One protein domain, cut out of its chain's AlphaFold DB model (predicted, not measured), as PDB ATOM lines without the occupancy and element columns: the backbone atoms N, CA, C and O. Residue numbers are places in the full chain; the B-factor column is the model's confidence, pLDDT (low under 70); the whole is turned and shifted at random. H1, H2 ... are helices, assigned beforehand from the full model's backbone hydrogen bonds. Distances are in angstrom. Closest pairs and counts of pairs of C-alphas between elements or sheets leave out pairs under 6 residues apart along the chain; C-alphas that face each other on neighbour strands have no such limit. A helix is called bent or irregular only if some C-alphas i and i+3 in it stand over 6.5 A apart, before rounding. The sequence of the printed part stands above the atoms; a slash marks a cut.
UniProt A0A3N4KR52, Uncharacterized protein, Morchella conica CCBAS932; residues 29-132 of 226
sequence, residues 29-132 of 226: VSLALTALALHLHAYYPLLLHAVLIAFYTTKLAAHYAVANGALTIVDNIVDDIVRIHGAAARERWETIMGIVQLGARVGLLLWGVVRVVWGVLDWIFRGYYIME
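This is residues 29 to 132 of the 226 residues of an uncharacterized protein of Morchella conica CCBAS932 (UniProt A0A3N4KR52). Two long helices, H1 and then H2, meet at a tight turn at Gly 86 and spread from it as a narrow, open V, a helical hairpin with free arms. H1 is the longer arm and makes the long axis. The printed part has 104 residues, all helix by class with no named strand. It is extended, with a radius of gyration of the C-alphas of 25.0 A and spans of 82 by 33 by 10 A.

H1, residues 29 to 85, touches H2, residues 87 to 130, with residues 78 to 82 alone, and H2 touches it with residues 88 to 93 alone. The closest C-alphas, of Val 82 and Ala 89, are 5.4 A apart. This hairpin runs opposite ways at a shallow tilt of 19 degrees. Every O i to N i+4 pair is within hydrogen-bond range in H2, and 51 of 53 in H1.

H1 runs 82.3 A from C-alpha 29 at (-0.697, -5.536, 65.451). H1 is neither bent nor irregular, but only just: C-alphas 42 and 45 are 6.2 A apart. H2 runs 64.8 A to C-alpha 130 at (32.649, 2.537, 68.868).

The printed part has no cut. Residues 29 to 77 and 94 to 132 stand free. Mean pLDDT of the printed part is 71.2, with 49 residues under 70, among them 32 to 71.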
ATOM      1  N   VAL A  29      -0.840  -6.600  66.460       61.16
ATOM      2  CA  VAL A  29      -0.697  -5.536  65.451       61.16
ATOM      3  C   VAL A  29       0.676  -4.871  65.544       61.16
ATOM      4  O   VAL A  29       1.322  -4.653  64.521       61.16
ATOM      5  N   SER A  30       1.159  -4.602  66.759       64.50
ATOM      6  CA  SER A  30       2.501  -4.042  66.971       64.50
ATOM      7  C   SER A  30       3.603  -5.003  66.512       64.50
ATOM      8  O   SER A  30       4.512  -4.584  65.799       64.50
ATOM      9  N   LEU A  31       3.488  -6.301  66.804       70.12
ATOM     10  CA  LEU A  31       4.431  -7.324  66.326       70.12
ATOM     11  C   LEU A  31       4.459  -7.428  64.793       70.12
ATOM     12  O   LEU A  31       5.537  -7.476  64.202       70.12
ATOM     13  N   ALA A  32       3.292  -7.391  64.142       67.88
ATOM     14  CA  ALA A  32       3.193  -7.412  62.683       67.88
ATOM     15  C   ALA A  32       3.824  -6.168  62.034       67.88
ATOM     16  O   ALA A  32       4.549  -6.289  61.049       67.88
ATOM     17  N   LEU A  33       3.603  -4.982  62.608       69.62
ATOM     18  CA  LEU A  33       4.209  -3.736  62.129       69.62
ATOM     19  C   LEU A  33       5.727  -3.716  62.337       69.62
ATOM     20  O   LEU A  33       6.451  -3.259  61.457       69.62
ATOM     21  N   THR A  34       6.217  -4.258  63.454       68.56
ATOM     22  CA  THR A  34       7.659  -4.327  63.740       68.56
ATOM     23  C   THR A  34       8.359  -5.314  62.802       68.56
ATOM     24  O   THR A  34       9.419  -5.012  62.259       68.56
ATOM     25  N   ALA A  35       7.739  -6.468  62.536       69.00
ATOM     26  CA  ALA A  35       8.240  -7.446  61.571       69.00
ATOM     27  C   ALA A  35       8.229  -6.898  60.134       69.00
ATOM     28  O   ALA A  35       9.188  -7.101  59.391       69.00
ATOM     29  N   LEU A  36       7.180  -6.159  59.756       69.00
ATOM     30  CA  LEU A  36       7.100  -5.477  58.465       69.00
ATOM     31  C   LEU A  36       8.186  -4.400  58.341       69.00
ATOM     32  O   LEU A  36       8.874  -4.348  57.325       69.00
ATOM     33  N   ALA A  37       8.381  -3.588  59.381       66.31
ATOM     34  CA  ALA A  37       9.430  -2.577  59.422       66.31
ATOM     35  C   ALA A  37      10.818  -3.209  59.272       66.31
ATOM     36  O   ALA A  37      11.595  -2.748  58.442       66.31
ATOM     37  N   LEU A  38      11.103  -4.302  59.988       65.50
ATOM     38  CA  LEU A  38      12.367  -5.036  59.884       65.50
ATOM     39  C   LEU A  38      12.564  -5.646  58.486       65.50
ATOM     40  O   LEU A  38      13.653  -5.562  57.921       65.50
ATOM     41  N   HIS A  39      11.504  -6.211  57.901       68.50
ATOM     42  CA  HIS A  39      11.539  -6.766  56.550       68.50
ATOM     43  C   HIS A  39      11.826  -5.683  55.503       68.50
ATOM     44  O   HIS A  39      12.694  -5.872  54.655       68.50
ATOM     45  N   LEU A  40      11.174  -4.520  55.597       60.81
ATOM     46  CA  LEU A  40      11.467  -3.365  54.747       60.81
ATOM     47  C   LEU A  40      12.895  -2.849  54.963       60.81
ATOM     48  O   LEU A  40      13.596  -2.605  53.983       60.81
ATOM     49  N   HIS A  41      13.352  -2.741  56.213       64.38
ATOM     50  CA  HIS A  41      14.696  -2.256  56.540       64.38
ATOM     51  C   HIS A  41      15.804  -3.180  56.024       64.38
ATOM     52  O   HIS A  41      16.869  -2.701  55.658       64.38
ATOM     53  N   ALA A  42      15.557  -4.490  55.954       62.09
ATOM     54  CA  ALA A  42      16.493  -5.456  55.380       62.09
ATOM     55  C   ALA A  42      16.402  -5.526  53.845       62.09
ATOM     56  O   ALA A  42      17.417  -5.633  53.156       62.09
ATOM     57  N   TYR A  43      15.191  -5.450  53.288       65.81
ATOM     58  CA  TYR A  43      14.945  -5.650  51.859       65.81
ATOM     59  C   TYR A  43      15.349  -4.440  51.006       65.81
ATOM     60  O   TYR A  43      15.943  -4.600  49.939       65.81
ATOM     61  N   TYR A  44      15.075  -3.220  51.477       64.88
ATOM     62  CA  TYR A  44      15.384  -1.988  50.747       64.88
ATOM     63  C   TYR A  44      16.887  -1.795  50.451       64.88
ATOM     64  O   TYR A  44      17.231  -1.529  49.295       64.88
ATOM     65  N   PRO A  45      17.814  -1.973  51.417       61.72
ATOM     66  CA  PRO A  45      19.241  -1.865  51.136       61.72
ATOM     67  C   PRO A  45      19.742  -2.994  50.233       61.72
ATOM     68  O   PRO A  45      20.595  -2.729  49.390       61.72
ATOM     69  N   LEU A  46      19.208  -4.217  50.330       61.91
ATOM     70  CA  LEU A  46      19.574  -5.322  49.431       61.91
ATOM     71  C   LEU A  46      19.175  -5.035  47.977       61.91
ATOM     72  O   LEU A  46      19.977  -5.233  47.062       61.91
ATOM     73  N   LEU A  47      17.964  -4.515  47.764       66.44
ATOM     74  CA  LEU A  47      17.481  -4.117  46.442       66.44
ATOM     75  C   LEU A  47      18.338  -2.981  45.859       66.44
ATOM     76  O   LEU A  47      18.751  -3.049  44.701       66.44
ATOM     77  N   LEU A  48      18.660  -1.969  46.671       58.09
ATOM     78  CA  LEU A  48      19.528  -0.860  46.270       58.09
ATOM     79  C   LEU A  48      20.933  -1.353  45.885       58.09
ATOM     80  O   LEU A  48      21.464  -0.946  44.852       58.09
ATOM     81  N   HIS A  49      21.514  -2.268  46.667       59.31
ATOM     82  CA  HIS A  49      22.804  -2.883  46.353       59.31
ATOM     83  C   HIS A  49      22.757  -3.660  45.032       59.31
ATOM     84  O   HIS A  49      23.656  -3.504  44.207       59.31
ATOM     85  N   ALA A  50      21.705  -4.445  44.785       59.09
ATOM     86  CA  ALA A  50      21.548  -5.188  43.536       59.09
ATOM     87  C   ALA A  50      21.436  -4.258  42.314       59.09
ATOM     88  O   ALA A  50      22.076  -4.508  41.291       59.09
ATOM     89  N   VAL A  51      20.687  -3.156  42.427       62.44
ATOM     90  CA  VAL A  51      20.556  -2.144  41.363       62.44
ATOM     91  C   VAL A  51      21.885  -1.436  41.103       62.44
ATOM     92  O   VAL A  51      22.258  -1.249  39.945       62.44
ATOM     93  N   LEU A  52      22.635  -1.085  42.150       60.66
ATOM     94  CA  LEU A  52      23.963  -0.489  41.999       60.66
ATOM     95  C   LEU A  52      24.931  -1.463  41.321       60.66
ATOM     96  O   LEU A  52      25.605  -1.076  40.369       60.66
ATOM     97  N   ILE A  53      24.962  -2.733  41.735       64.44
ATOM     98  CA  ILE A  53      25.779  -3.766  41.081       64.44
ATOM     99  C   ILE A  53      25.389  -3.894  39.604       64.44
ATOM    100  O   ILE A  53      26.265  -3.865  38.739       64.44
ATOM    101  N   ALA A  54      24.095  -3.975  39.289       56.06
ATOM    102  CA  ALA A  54      23.609  -4.052  37.913       56.06
ATOM    103  C   ALA A  54      24.024  -2.825  37.083       56.06
ATOM    104  O   ALA A  54      24.505  -2.978  35.960       56.06
ATOM    105  N   PHE A  55      23.913  -1.616  37.640       62.22
ATOM    106  CA  PHE A  55      24.318  -0.369  36.987       62.22
ATOM    107  C   PHE A  55      25.832  -0.299  36.747       62.22
ATOM    108  O   PHE A  55      26.277   0.021  35.644       62.22
ATOM    109  N   TYR A  56      26.646  -0.627  37.753       51.78
ATOM    110  CA  TYR A  56      28.104  -0.608  37.620       51.78
ATOM    111  C   TYR A  56      28.608  -1.700  36.675       51.78
ATOM    112  O   TYR A  56      29.518  -1.436  35.892       51.78
ATOM    113  N   THR A  57      28.005  -2.892  36.682       57.31
ATOM    114  CA  THR A  57      28.369  -3.986  35.765       57.31
ATOM    115  C   THR A  57      27.999  -3.670  34.318       57.31
ATOM    116  O   THR A  57      28.829  -3.882  33.437       57.31
ATOM    117  N   THR A  58      26.828  -3.082  34.051       61.78
ATOM    118  CA  THR A  58      26.467  -2.621  32.694       61.78
ATOM    119  C   THR A  58      27.346  -1.469  32.224       61.78
ATOM    120  O   THR A  58      27.819  -1.494  31.086       61.78
ATOM    121  N   LYS A  59      27.644  -0.489  33.087       55.59
ATOM    122  CA  LYS A  59      28.605   0.574  32.748       55.59
ATOM    123  C   LYS A  59      29.982   0.008  32.429       55.59
ATOM    124  O   LYS A  59      30.606   0.446  31.464       55.59
ATOM    125  N   LEU A  60      30.457  -0.946  33.222       51.91
ATOM    126  CA  LEU A  60      31.752  -1.580  33.021       51.91
ATOM    127  C   LEU A  60      31.770  -2.386  31.714       51.91
ATOM    128  O   LEU A  60      32.704  -2.244  30.932       51.91
ATOM    129  N   ALA A  61      30.713  -3.148  31.422       56.88
ATOM    130  CA  ALA A  61      30.555  -3.882  30.166       56.88
ATOM    131  C   ALA A  61      30.565  -2.952  28.940       56.88
ATOM    132  O   ALA A  61      31.219  -3.259  27.947       56.88
ATOM    133  N   ALA A  62      29.913  -1.788  29.022       57.84
ATOM    134  CA  ALA A  62      29.951  -0.785  27.959       57.84
ATOM    135  C   ALA A  62      31.367  -0.214  27.744       57.84
ATOM    136  O   ALA A  62      31.802  -0.077  26.604       57.84
ATOM    137  N   HIS A  63      32.118   0.054  28.820       65.38
ATOM    138  CA  HIS A  63      33.518   0.485  28.706       65.38
ATOM    139  C   HIS A  63      34.402  -0.611  28.109       65.38
ATOM    140  O   HIS A  63      35.237  -0.307  27.263       65.38
ATOM    141  N   TYR A  64      34.191  -1.878  28.480       57.03
ATOM    142  CA  TYR A  64      34.881  -3.012  27.862       57.03
ATOM    143  C   TYR A  64      34.553  -3.149  26.372       57.03
ATOM    144  O   TYR A  64      35.454  -3.393  25.579       57.03
ATOM    145  N   ALA A  65      33.296  -2.954  25.967       57.75
ATOM    146  CA  ALA A  65      32.902  -3.001  24.561       57.75
ATOM    147  C   ALA A  65      33.558  -1.875  23.742       57.75
ATOM    148  O   ALA A  65      34.085  -2.131  22.659       57.75
ATOM    149  N   VAL A  66      33.588  -0.650  24.275       66.62
ATOM    150  CA  VAL A  66      34.274   0.492  23.643       66.62
ATOM    151  C   VAL A  66      35.789   0.272  23.597       66.62
ATOM    152  O   VAL A  66      36.407   0.515  22.563       66.62
ATOM    153  N   ALA A  67      36.388  -0.237  24.676       61.28
ATOM    154  CA  ALA A  67      37.814  -0.549  24.733       61.28
ATOM    155  C   ALA A  67      38.198  -1.657  23.742       61.28
ATOM    156  O   ALA A  67      39.197  -1.521  23.044       61.28
ATOM    157  N   ASN A  68      37.379  -2.704  23.615       62.97
ATOM    158  CA  ASN A  68      37.578  -3.758  22.621       62.97
ATOM    159  C   ASN A  68      37.420  -3.223  21.193       62.97
ATOM    160  O   ASN A  68      38.229  -3.556  20.336       62.97
ATOM    161  N   GLY A  69      36.432  -2.359  20.935       66.31
ATOM    162  CA  GLY A  69      36.277  -1.702  19.635       66.31
ATOM    163  C   GLY A  69      37.488  -0.842  19.258       66.31
ATOM    164  O   GLY A  69      37.952  -0.896  18.121       66.31
ATOM    165  N   ALA A  70      38.041  -0.096  20.218       61.72
ATOM    166  CA  ALA A  70      39.270   0.673  20.029       61.72
ATOM    167  C   ALA A  70      40.493  -0.231  19.796       61.72
ATOM    168  O   ALA A  70      41.323   0.089  18.949       61.72
ATOM    169  N   LEU A  71      40.582  -1.369  20.493       69.56
ATOM    170  CA  LEU A  71      41.666  -2.339  20.326       69.56
ATOM    171  C   LEU A  71      41.693  -2.906  18.900       69.56
ATOM    172  O   LEU A  71      42.741  -2.897  18.269       69.56
ATOM    173  N   THR A  72      40.532  -3.274  18.349       72.38
ATOM    174  CA  THR A  72      40.416  -3.764  16.965       72.38
ATOM    175  C   THR A  72      40.882  -2.727  15.938       72.38
ATOM    176  O   THR A  72      41.497  -3.070  14.932       72.38
ATOM    177  N   ILE A  73      40.597  -1.441  16.173       72.25
ATOM    178  CA  ILE A  73      41.051  -0.353  15.292       72.25
ATOM    179  C   ILE A  73      42.573  -0.206  15.367       72.25
ATOM    180  O   ILE A  73      43.223  -0.062  14.334       72.25
ATOM    181  N   VAL A  74      43.140  -0.259  16.574       71.69
ATOM    182  CA  VAL A  74      44.591  -0.195  16.780       71.69
ATOM    183  C   VAL A  74      45.284  -1.394  16.130       71.69
ATOM    184  O   VAL A  74      46.265  -1.187  15.423       71.69
ATOM    185  N   ASP A  75      44.748  -2.605  16.281       73.50
ATOM    186  CA  ASP A  75      45.296  -3.818  15.662       73.50
ATOM    187  C   ASP A  75      45.301  -3.717  14.131       73.50
ATOM    188  O   ASP A  75      46.323  -3.988  13.505       73.50
ATOM    189  N   ASN A  76      44.217  -3.222  13.521       78.19
ATOM    190  CA  ASN A  76      44.163  -3.001  12.072       78.19
ATOM    191  C   ASN A  76      45.195  -1.960  11.595       78.19
ATOM    192  O   ASN A  76      45.848  -2.158  10.571       78.19
ATOM    193  N   ILE A  77      45.367  -0.857  12.335       73.69
ATOM    194  CA  ILE A  77      46.377   0.170  12.023       73.69
ATOM    195  C   ILE A  77      47.787  -0.418  12.125       73.69
ATOM    196  O   ILE A  77      48.646  -0.137  11.289       73.69
ATOM    197  N   VAL A  78      48.038  -1.232  13.145       72.94
ATOM    198  CA  VAL A  78      49.330  -1.884  13.363       72.94
ATOM    199  C   VAL A  78      49.615  -2.897  12.266       72.94
ATOM    200  O   VAL A  78      50.727  -2.895  11.744       72.94
ATOM    201  N   ASP A  79      48.639  -3.711  11.872       78.75
ATOM    202  CA  ASP A  79      48.784  -4.652  10.761       78.75
ATOM    203  C   ASP A  79      49.128  -3.920   9.458       78.75
ATOM    204  O   ASP A  79      50.024  -4.352   8.729       78.75
ATOM    205  N   ASP A  80      48.517  -2.762   9.195       78.06
ATOM    206  CA  ASP A  80      48.889  -1.915   8.060       78.06
ATOM    207  C   ASP A  80      50.309  -1.340   8.188       78.06
ATOM    208  O   ASP A  80      51.079  -1.366   7.221       78.06
ATOM    209  N   ILE A  81      50.713  -0.876   9.374       65.56
ATOM    210  CA  ILE A  81      52.076  -0.378   9.621       65.56
ATOM    211  C   ILE A  81      53.105  -1.494   9.429       65.56
ATOM    212  O   ILE A  81      54.129  -1.263   8.781       65.56
ATOM    213  N   VAL A  82      52.843  -2.693   9.947       72.25
ATOM    214  CA  VAL A  82      53.705  -3.876   9.821       72.25
ATOM    215  C   VAL A  82      53.765  -4.351   8.373       72.25
ATOM    216  O   VAL A  82      54.844  -4.696   7.893       72.25
ATOM    217  N   ARG A  83      52.652  -4.309   7.636       81.75
ATOM    218  CA  ARG A  83      52.621  -4.615   6.199       81.75
ATOM    219  C   ARG A  83      53.506  -3.666   5.389       81.75
ATOM    220  O   ARG A  83      54.131  -4.103   4.427       81.75
ATOM    221  N   ILE A  84      53.575  -2.391   5.775       76.31
ATOM    222  CA  ILE A  84      54.362  -1.361   5.077       76.31
ATOM    223  C   ILE A  84      55.839  -1.366   5.508       76.31
ATOM    224  O   ILE A  84      56.721  -1.196   4.671       76.31
ATOM    225  N   HIS A  85      56.123  -1.562   6.798       77.75
ATOM    226  CA  HIS A  85      57.463  -1.400   7.386       77.75
ATOM    227  C   HIS A  85      58.171  -2.728   7.711       77.75
ATOM    228  O   HIS A  85      59.342  -2.731   8.096       77.75
ATOM    229  N   GLY A  86      57.490  -3.861   7.540       83.25
ATOM    230  CA  GLY A  86      58.039  -5.202   7.703       83.25
ATOM    231  C   GLY A  86      58.208  -5.659   9.158       83.25
ATOM    232  O   GLY A  86      57.700  -5.062  10.109       83.25
ATOM    233  N   ALA A  87      58.952  -6.755   9.333       78.25
ATOM    234  CA  ALA A  87      59.076  -7.479  10.603       78.25
ATOM    235  C   ALA A  87      59.659  -6.646  11.763       78.25
ATOM    236  O   ALA A  87      59.255  -6.830  12.909       78.25
ATOM    237  N   ALA A  88      60.537  -5.679  11.477       77.25
ATOM    238  CA  ALA A  88      61.124  -4.809  12.501       77.25
ATOM    239  C   ALA A  88      60.087  -3.886  13.173       77.25
ATOM    240  O   ALA A  88      60.248  -3.511  14.334       77.25
ATOM    241  N   ALA A  89      59.009  -3.517  12.470       73.38
ATOM    242  CA  ALA A  89      57.909  -2.760  13.065       73.38
ATOM    243  C   ALA A  89      57.066  -3.634  14.004       73.38
ATOM    244  O   ALA A  89      56.619  -3.158  15.047       73.38
ATOM    245  N   ARG A  90      56.915  -4.923  13.674       76.88
ATOM    246  CA  ARG A  90      56.193  -5.888  14.510       76.88
ATOM    247  C   ARG A  90      56.917  -6.147  15.827       76.88
ATOM    248  O   ARG A  90      56.301  -6.057  16.880       76.88
ATOM    249  N   GLU A  91      58.227  -6.368  15.774       80.38
ATOM    250  CA  GLU A  91      59.058  -6.573  16.969       80.38
ATOM    251  C   GLU A  91      59.002  -5.368  17.929       80.38
ATOM    252  O   GLU A  91      58.851  -5.513  19.146       80.38
ATOM    253  N   ARG A  92      59.042  -4.145  17.382       78.50
ATOM    254  CA  ARG A  92      58.889  -2.910  18.170       78.50
ATOM    255  C   ARG A  92      57.497  -2.788  18.785       78.50
ATOM    256  O   ARG A  92      57.387  -2.393  19.945       78.50
ATOM    257  N   TRP A  93      56.450  -3.133  18.037       80.50
ATOM    258  CA  TRP A  93      55.074  -3.117  18.534       80.50
ATOM    259  C   TRP A  93      54.863  -4.109  19.682       80.50
ATOM    260  O   TRP A  93      54.344  -3.731  20.732       80.50
ATOM    261  N   GLU A  94      55.329  -5.348  19.529       82.62
ATOM    262  CA  GLU A  94      55.242  -6.382  20.570       82.62
ATOM    263  C   GLU A  94      55.983  -5.955  21.846       82.62
ATOM    264  O   GLU A  94      55.470  -6.130  22.954       82.62
ATOM    265  N   THR A  95      57.136  -5.293  21.701       85.75
ATOM    266  CA  THR A  95      57.888  -4.725  22.831       85.75
ATOM    267  C   THR A  95      57.098  -3.629  23.552       85.75
ATOM    268  O   THR A  95      56.988  -3.649  24.781       85.75
ATOM    269  N   ILE A  96      56.512  -2.682  22.810       77.06
ATOM    270  CA  ILE A  96      55.698  -1.597  23.380       77.06
ATOM    271  C   ILE A  96      54.490  -2.173  24.122       77.06
ATOM    272  O   ILE A  96      54.244  -1.807  25.273       77.06
ATOM    273  N   MET A  97      53.769  -3.112  23.509       79.19
ATOM    274  CA  MET A  97      52.609  -3.746  24.133       79.19
ATOM    275  C   MET A  97      52.992  -4.554  25.375       79.19
ATOM    276  O   MET A  97      52.263  -4.520  26.366       79.19
ATOM    277  N   GLY A  98      54.158  -5.206  25.378       77.75
ATOM    278  CA  GLY A  98      54.703  -5.871  26.562       77.75
ATOM    279  C   GLY A  98      54.929  -4.909  27.733       77.75
ATOM    280  O   GLY A  98      54.526  -5.202  28.861       77.75
ATOM    281  N   ILE A  99      55.496  -3.727  27.472       80.06
ATOM    282  CA  ILE A  99      55.698  -2.680  28.489       80.06
ATOM    283  C   ILE A  99      54.352  -2.147  28.997       80.06
ATOM    284  O   ILE A  99      54.162  -2.006  30.206       80.06
ATOM    285  N   VAL A 100      53.396  -1.894  28.097       76.06
ATOM    286  CA  VAL A 100      52.048  -1.425  28.459       76.06
ATOM    287  C   VAL A 100      51.329  -2.447  29.343       76.06
ATOM    288  O   VAL A 100      50.770  -2.084  30.380       76.06
ATOM    289  N   GLN A 101      51.383  -3.734  28.992       77.44
ATOM    290  CA  GLN A 101      50.783  -4.807  29.789       77.44
ATOM    291  C   GLN A 101      51.441  -4.943  31.164       77.44
ATOM    292  O   GLN A 101      50.742  -5.141  32.161       77.44
ATOM    293  N   LEU A 102      52.768  -4.814  31.241       82.44
ATOM    294  CA  LEU A 102      53.482  -4.808  32.515       82.44
ATOM    295  C   LEU A 102      53.043  -3.622  33.384       82.44
ATOM    296  O   LEU A 102      52.709  -3.815  34.552       82.44
ATOM    297  N   GLY A 103      52.964  -2.423  32.802       76.62
ATOM    298  CA  GLY A 103      52.480  -1.220  33.480       76.62
ATOM    299  C   GLY A 103      51.054  -1.376  34.012       76.62
ATOM    300  O   GLY A 103      50.791  -1.057  35.170       76.62
ATOM    301  N   ALA A 104      50.147  -1.950  33.217       74.25
ATOM    302  CA  ALA A 104      48.771  -2.218  33.639       74.25
ATOM    303  C   ALA A 104      48.699  -3.203  34.820       74.25
ATOM    304  O   ALA A 104      47.950  -2.977  35.773       74.25
ATOM    305  N   ARG A 105      49.508  -4.272  34.800       79.19
ATOM    306  CA  ARG A 105      49.585  -5.252  35.901       79.19
ATOM    307  C   ARG A 105      50.114  -4.621  37.188       79.19
ATOM    308  O   ARG A 105      49.533  -4.835  38.248       79.19
ATOM    309  N   VAL A 106      51.174  -3.816  37.097       83.25
ATOM    310  CA  VAL A 106      51.729  -3.087  38.250       83.25
ATOM    311  C   VAL A 106      50.710  -2.085  38.797       83.25
ATOM    312  O   VAL A 106      50.496  -2.033  40.008       83.25
ATOM    313  N   GLY A 107      50.020  -1.346  37.924       76.06
ATOM    314  CA  GLY A 107      48.969  -0.408  38.318       76.06
ATOM    315  C   GLY A 107      47.815  -1.079  39.070       76.06
ATOM    316  O   GLY A 107      47.385  -0.573  40.105       76.06
ATOM    317  N   LEU A 108      47.361  -2.250  38.612       80.56
ATOM    318  CA  LEU A 108      46.337  -3.051  39.297       80.56
ATOM    319  C   LEU A 108      46.780  -3.503  40.693       80.56
ATOM    320  O   LEU A 108      45.996  -3.416  41.639       80.56
ATOM    321  N   LEU A 109      48.029  -3.956  40.830       81.19
ATOM    322  CA  LEU A 109      48.585  -4.358  42.124       81.19
ATOM    323  C   LEU A 109      48.653  -3.174  43.095       81.19
ATOM    324  O   LEU A 109      48.172  -3.283  44.222       81.19
ATOM    325  N   LEU A 110      49.179  -2.029  42.650       81.25
ATOM    326  CA  LEU A 110      49.257  -0.813  43.466       81.25
ATOM    327  C   LEU A 110      47.868  -0.318  43.881       81.25
ATOM    328  O   LEU A 110      47.657   0.027  45.042       81.25
ATOM    329  N   TRP A 111      46.896  -0.341  42.969       83.19
ATOM    330  CA  TRP A 111      45.512   0.010  43.283       83.19
ATOM    331  C   TRP A 111      44.888  -0.930  44.323       83.19
ATOM    332  O   TRP A 111      44.185  -0.480  45.231       83.19
ATOM    333  N   GLY A 112      45.175  -2.231  44.228       82.25
ATOM    334  CA  GLY A 112      44.779  -3.218  45.232       82.25
ATOM    335  C   GLY A 112      45.340  -2.890  46.616       82.25
ATOM    336  O   GLY A 112      44.592  -2.885  47.593       82.25
ATOM    337  N   VAL A 113      46.624  -2.531  46.697       86.62
ATOM    338  CA  VAL A 113      47.267  -2.108  47.954       86.62
ATOM    339  C   VAL A 113      46.585  -0.867  48.533       86.62
ATOM    340  O   VAL A 113      46.233  -0.865  49.710       86.62
ATOM    341  N   VAL A 114      46.324   0.157  47.715       86.38
ATOM    342  CA  VAL A 114      45.627   1.382  48.154       86.38
ATOM    343  C   VAL A 114      44.250   1.060  48.739       86.38
ATOM    344  O   VAL A 114      43.893   1.582  49.793       86.38
ATOM    345  N   ARG A 115      43.486   0.165  48.102       85.44
ATOM    346  CA  ARG A 115      42.174  -0.283  48.596       85.44
ATOM    347  C   ARG A 115      42.260  -0.985  49.947       85.44
ATOM    348  O   ARG A 115      41.417  -0.733  50.802       85.44
ATOM    349  N   VAL A 116      43.259  -1.847  50.134       86.75
ATOM    350  CA  VAL A 116      43.475  -2.542  51.410       86.75
ATOM    351  C   VAL A 116      43.824  -1.540  52.505       86.75
ATOM    352  O   VAL A 116      43.187  -1.552  53.552       86.75
ATOM    353  N   VAL A 117      44.770  -0.632  52.249       88.06
ATOM    354  CA  VAL A 117      45.156   0.411  53.212       88.06
ATOM    355  C   VAL A 117      43.954   1.276  53.586       88.06
ATOM    356  O   VAL A 117      43.713   1.507  54.766       88.06
ATOM    357  N   TRP A 118      43.159   1.702  52.604       90.31
ATOM    358  CA  TRP A 118      41.953   2.487  52.856       90.31
ATOM    359  C   TRP A 118      40.918   1.727  53.690       90.31
ATOM    360  O   TRP A 118      40.365   2.288  54.630       90.31
ATOM    361  N   GLY A 119      40.676   0.448  53.386       87.44
ATOM    362  CA  GLY A 119      39.757  -0.387  54.162       87.44
ATOM    363  C   GLY A 119      40.218  -0.591  55.606       87.44
ATOM    364  O   GLY A 119      39.401  -0.548  56.521       87.44
ATOM    365  N   VAL A 120      41.527  -0.753  55.824       85.38
ATOM    366  CA  VAL A 120      42.111  -0.832  57.171       85.38
ATOM    367  C   VAL A 120      41.943   0.492  57.916       85.38
ATOM    368  O   VAL A 120      41.537   0.478  59.072       85.38
ATOM    369  N   LEU A 121      42.204   1.630  57.268       88.19
ATOM    370  CA  LEU A 121      41.999   2.946  57.878       88.19
ATOM    371  C   LEU A 121      40.528   3.175  58.247       88.19
ATOM    372  O   LEU A 121      40.254   3.550  59.381       88.19
ATOM    373  N   ASP A 122      39.587   2.896  57.341       87.44
ATOM    374  CA  ASP A 122      38.144   3.011  57.614       87.44
ATOM    375  C   ASP A 122      37.719   2.131  58.800       87.44
ATOM    376  O   ASP A 122      36.990   2.588  59.680       87.44
ATOM    377  N   TRP A 123      38.232   0.896  58.880       85.81
ATOM    378  CA  TRP A 123      37.987   0.006  60.018       85.81
ATOM    379  C   TRP A 123      38.542   0.566  61.332       85.81
ATOM    380  O   TRP A 123      37.833   0.555  62.336       85.81
ATOM    381  N   ILE A 124      39.772   1.095  61.326       83.81
ATOM    382  CA  ILE A 124      40.383   1.725  62.506       83.81
ATOM    383  C   ILE A 124      39.549   2.921  62.964       83.81
ATOM    384  O   ILE A 124      39.219   3.005  64.144       83.81
ATOM    385  N   PHE A 125      39.171   3.819  62.049       76.88
ATOM    386  CA  PHE A 125      38.369   4.993  62.395       76.88
ATOM    387  C   PHE A 125      37.010   4.586  62.969       76.88
ATOM    388  O   PHE A 125      36.646   5.061  64.039       76.88
ATOM    389  N   ARG A 126      36.295   3.645  62.339       73.75
ATOM    390  CA  ARG A 126      35.022   3.126  62.875       73.75
ATOM    391  C   ARG A 126      35.184   2.457  64.239       73.75
ATOM    392  O   ARG A 126      34.342   2.657  65.103       73.75
ATOM    393  N   GLY A 127      36.246   1.677  64.437       64.19
ATOM    394  CA  GLY A 127      36.535   1.035  65.720       64.19
ATOM    395  C   GLY A 127      36.820   2.044  66.832       64.19
ATOM    396  O   GLY A 127      36.386   1.841  67.962       64.19
ATOM    397  N   TYR A 128      37.483   3.154  66.502       59.78
ATOM    398  CA  TYR A 128      37.730   4.245  67.441       59.78
ATOM    399  C   TYR A 128      36.424   4.926  67.878       59.78
ATOM    400  O   TYR A 128      36.228   5.150  69.066       59.78
ATOM    401  N   TYR A 129      35.488   5.146  66.948       55.88
ATOM    402  CA  TYR A 129      34.174   5.721  67.266       55.88
ATOM    403  C   TYR A 129      33.282   4.811  68.125       55.88
ATOM    404  O   TYR A 129      32.442   5.317  68.856       55.88
ATOM    405  N   ILE A 130      33.448   3.485  68.063       54.88
ATOM    406  CA  ILE A 130      32.649   2.537  68.868       54.88
ATOM    407  C   ILE A 130      33.192   2.416  70.306       54.88
ATOM    408  O   ILE A 130      32.450   2.082  71.223       54.88
ATOM    409  N   MET A 131      34.479   2.700  70.531       46.31
ATOM    410  CA  MET A 131      35.100   2.651  71.867       46.31
ATOM    411  C   MET A 131      34.848   3.918  72.706       46.31
ATOM    412  O   MET A 131      35.171   3.932  73.891       46.31
ATOM    413  N   GLU A 132      34.267   4.960  72.108       46.16
ATOM    414  CA  GLU A 132      33.874   6.220  72.755       46.16
ATOM    415  C   GLU A 132      32.362   6.294  73.039       46.16
ATOM    416  O   GLU A 132      31.813   7.382  73.164       46.16
TER     417      GLU A 132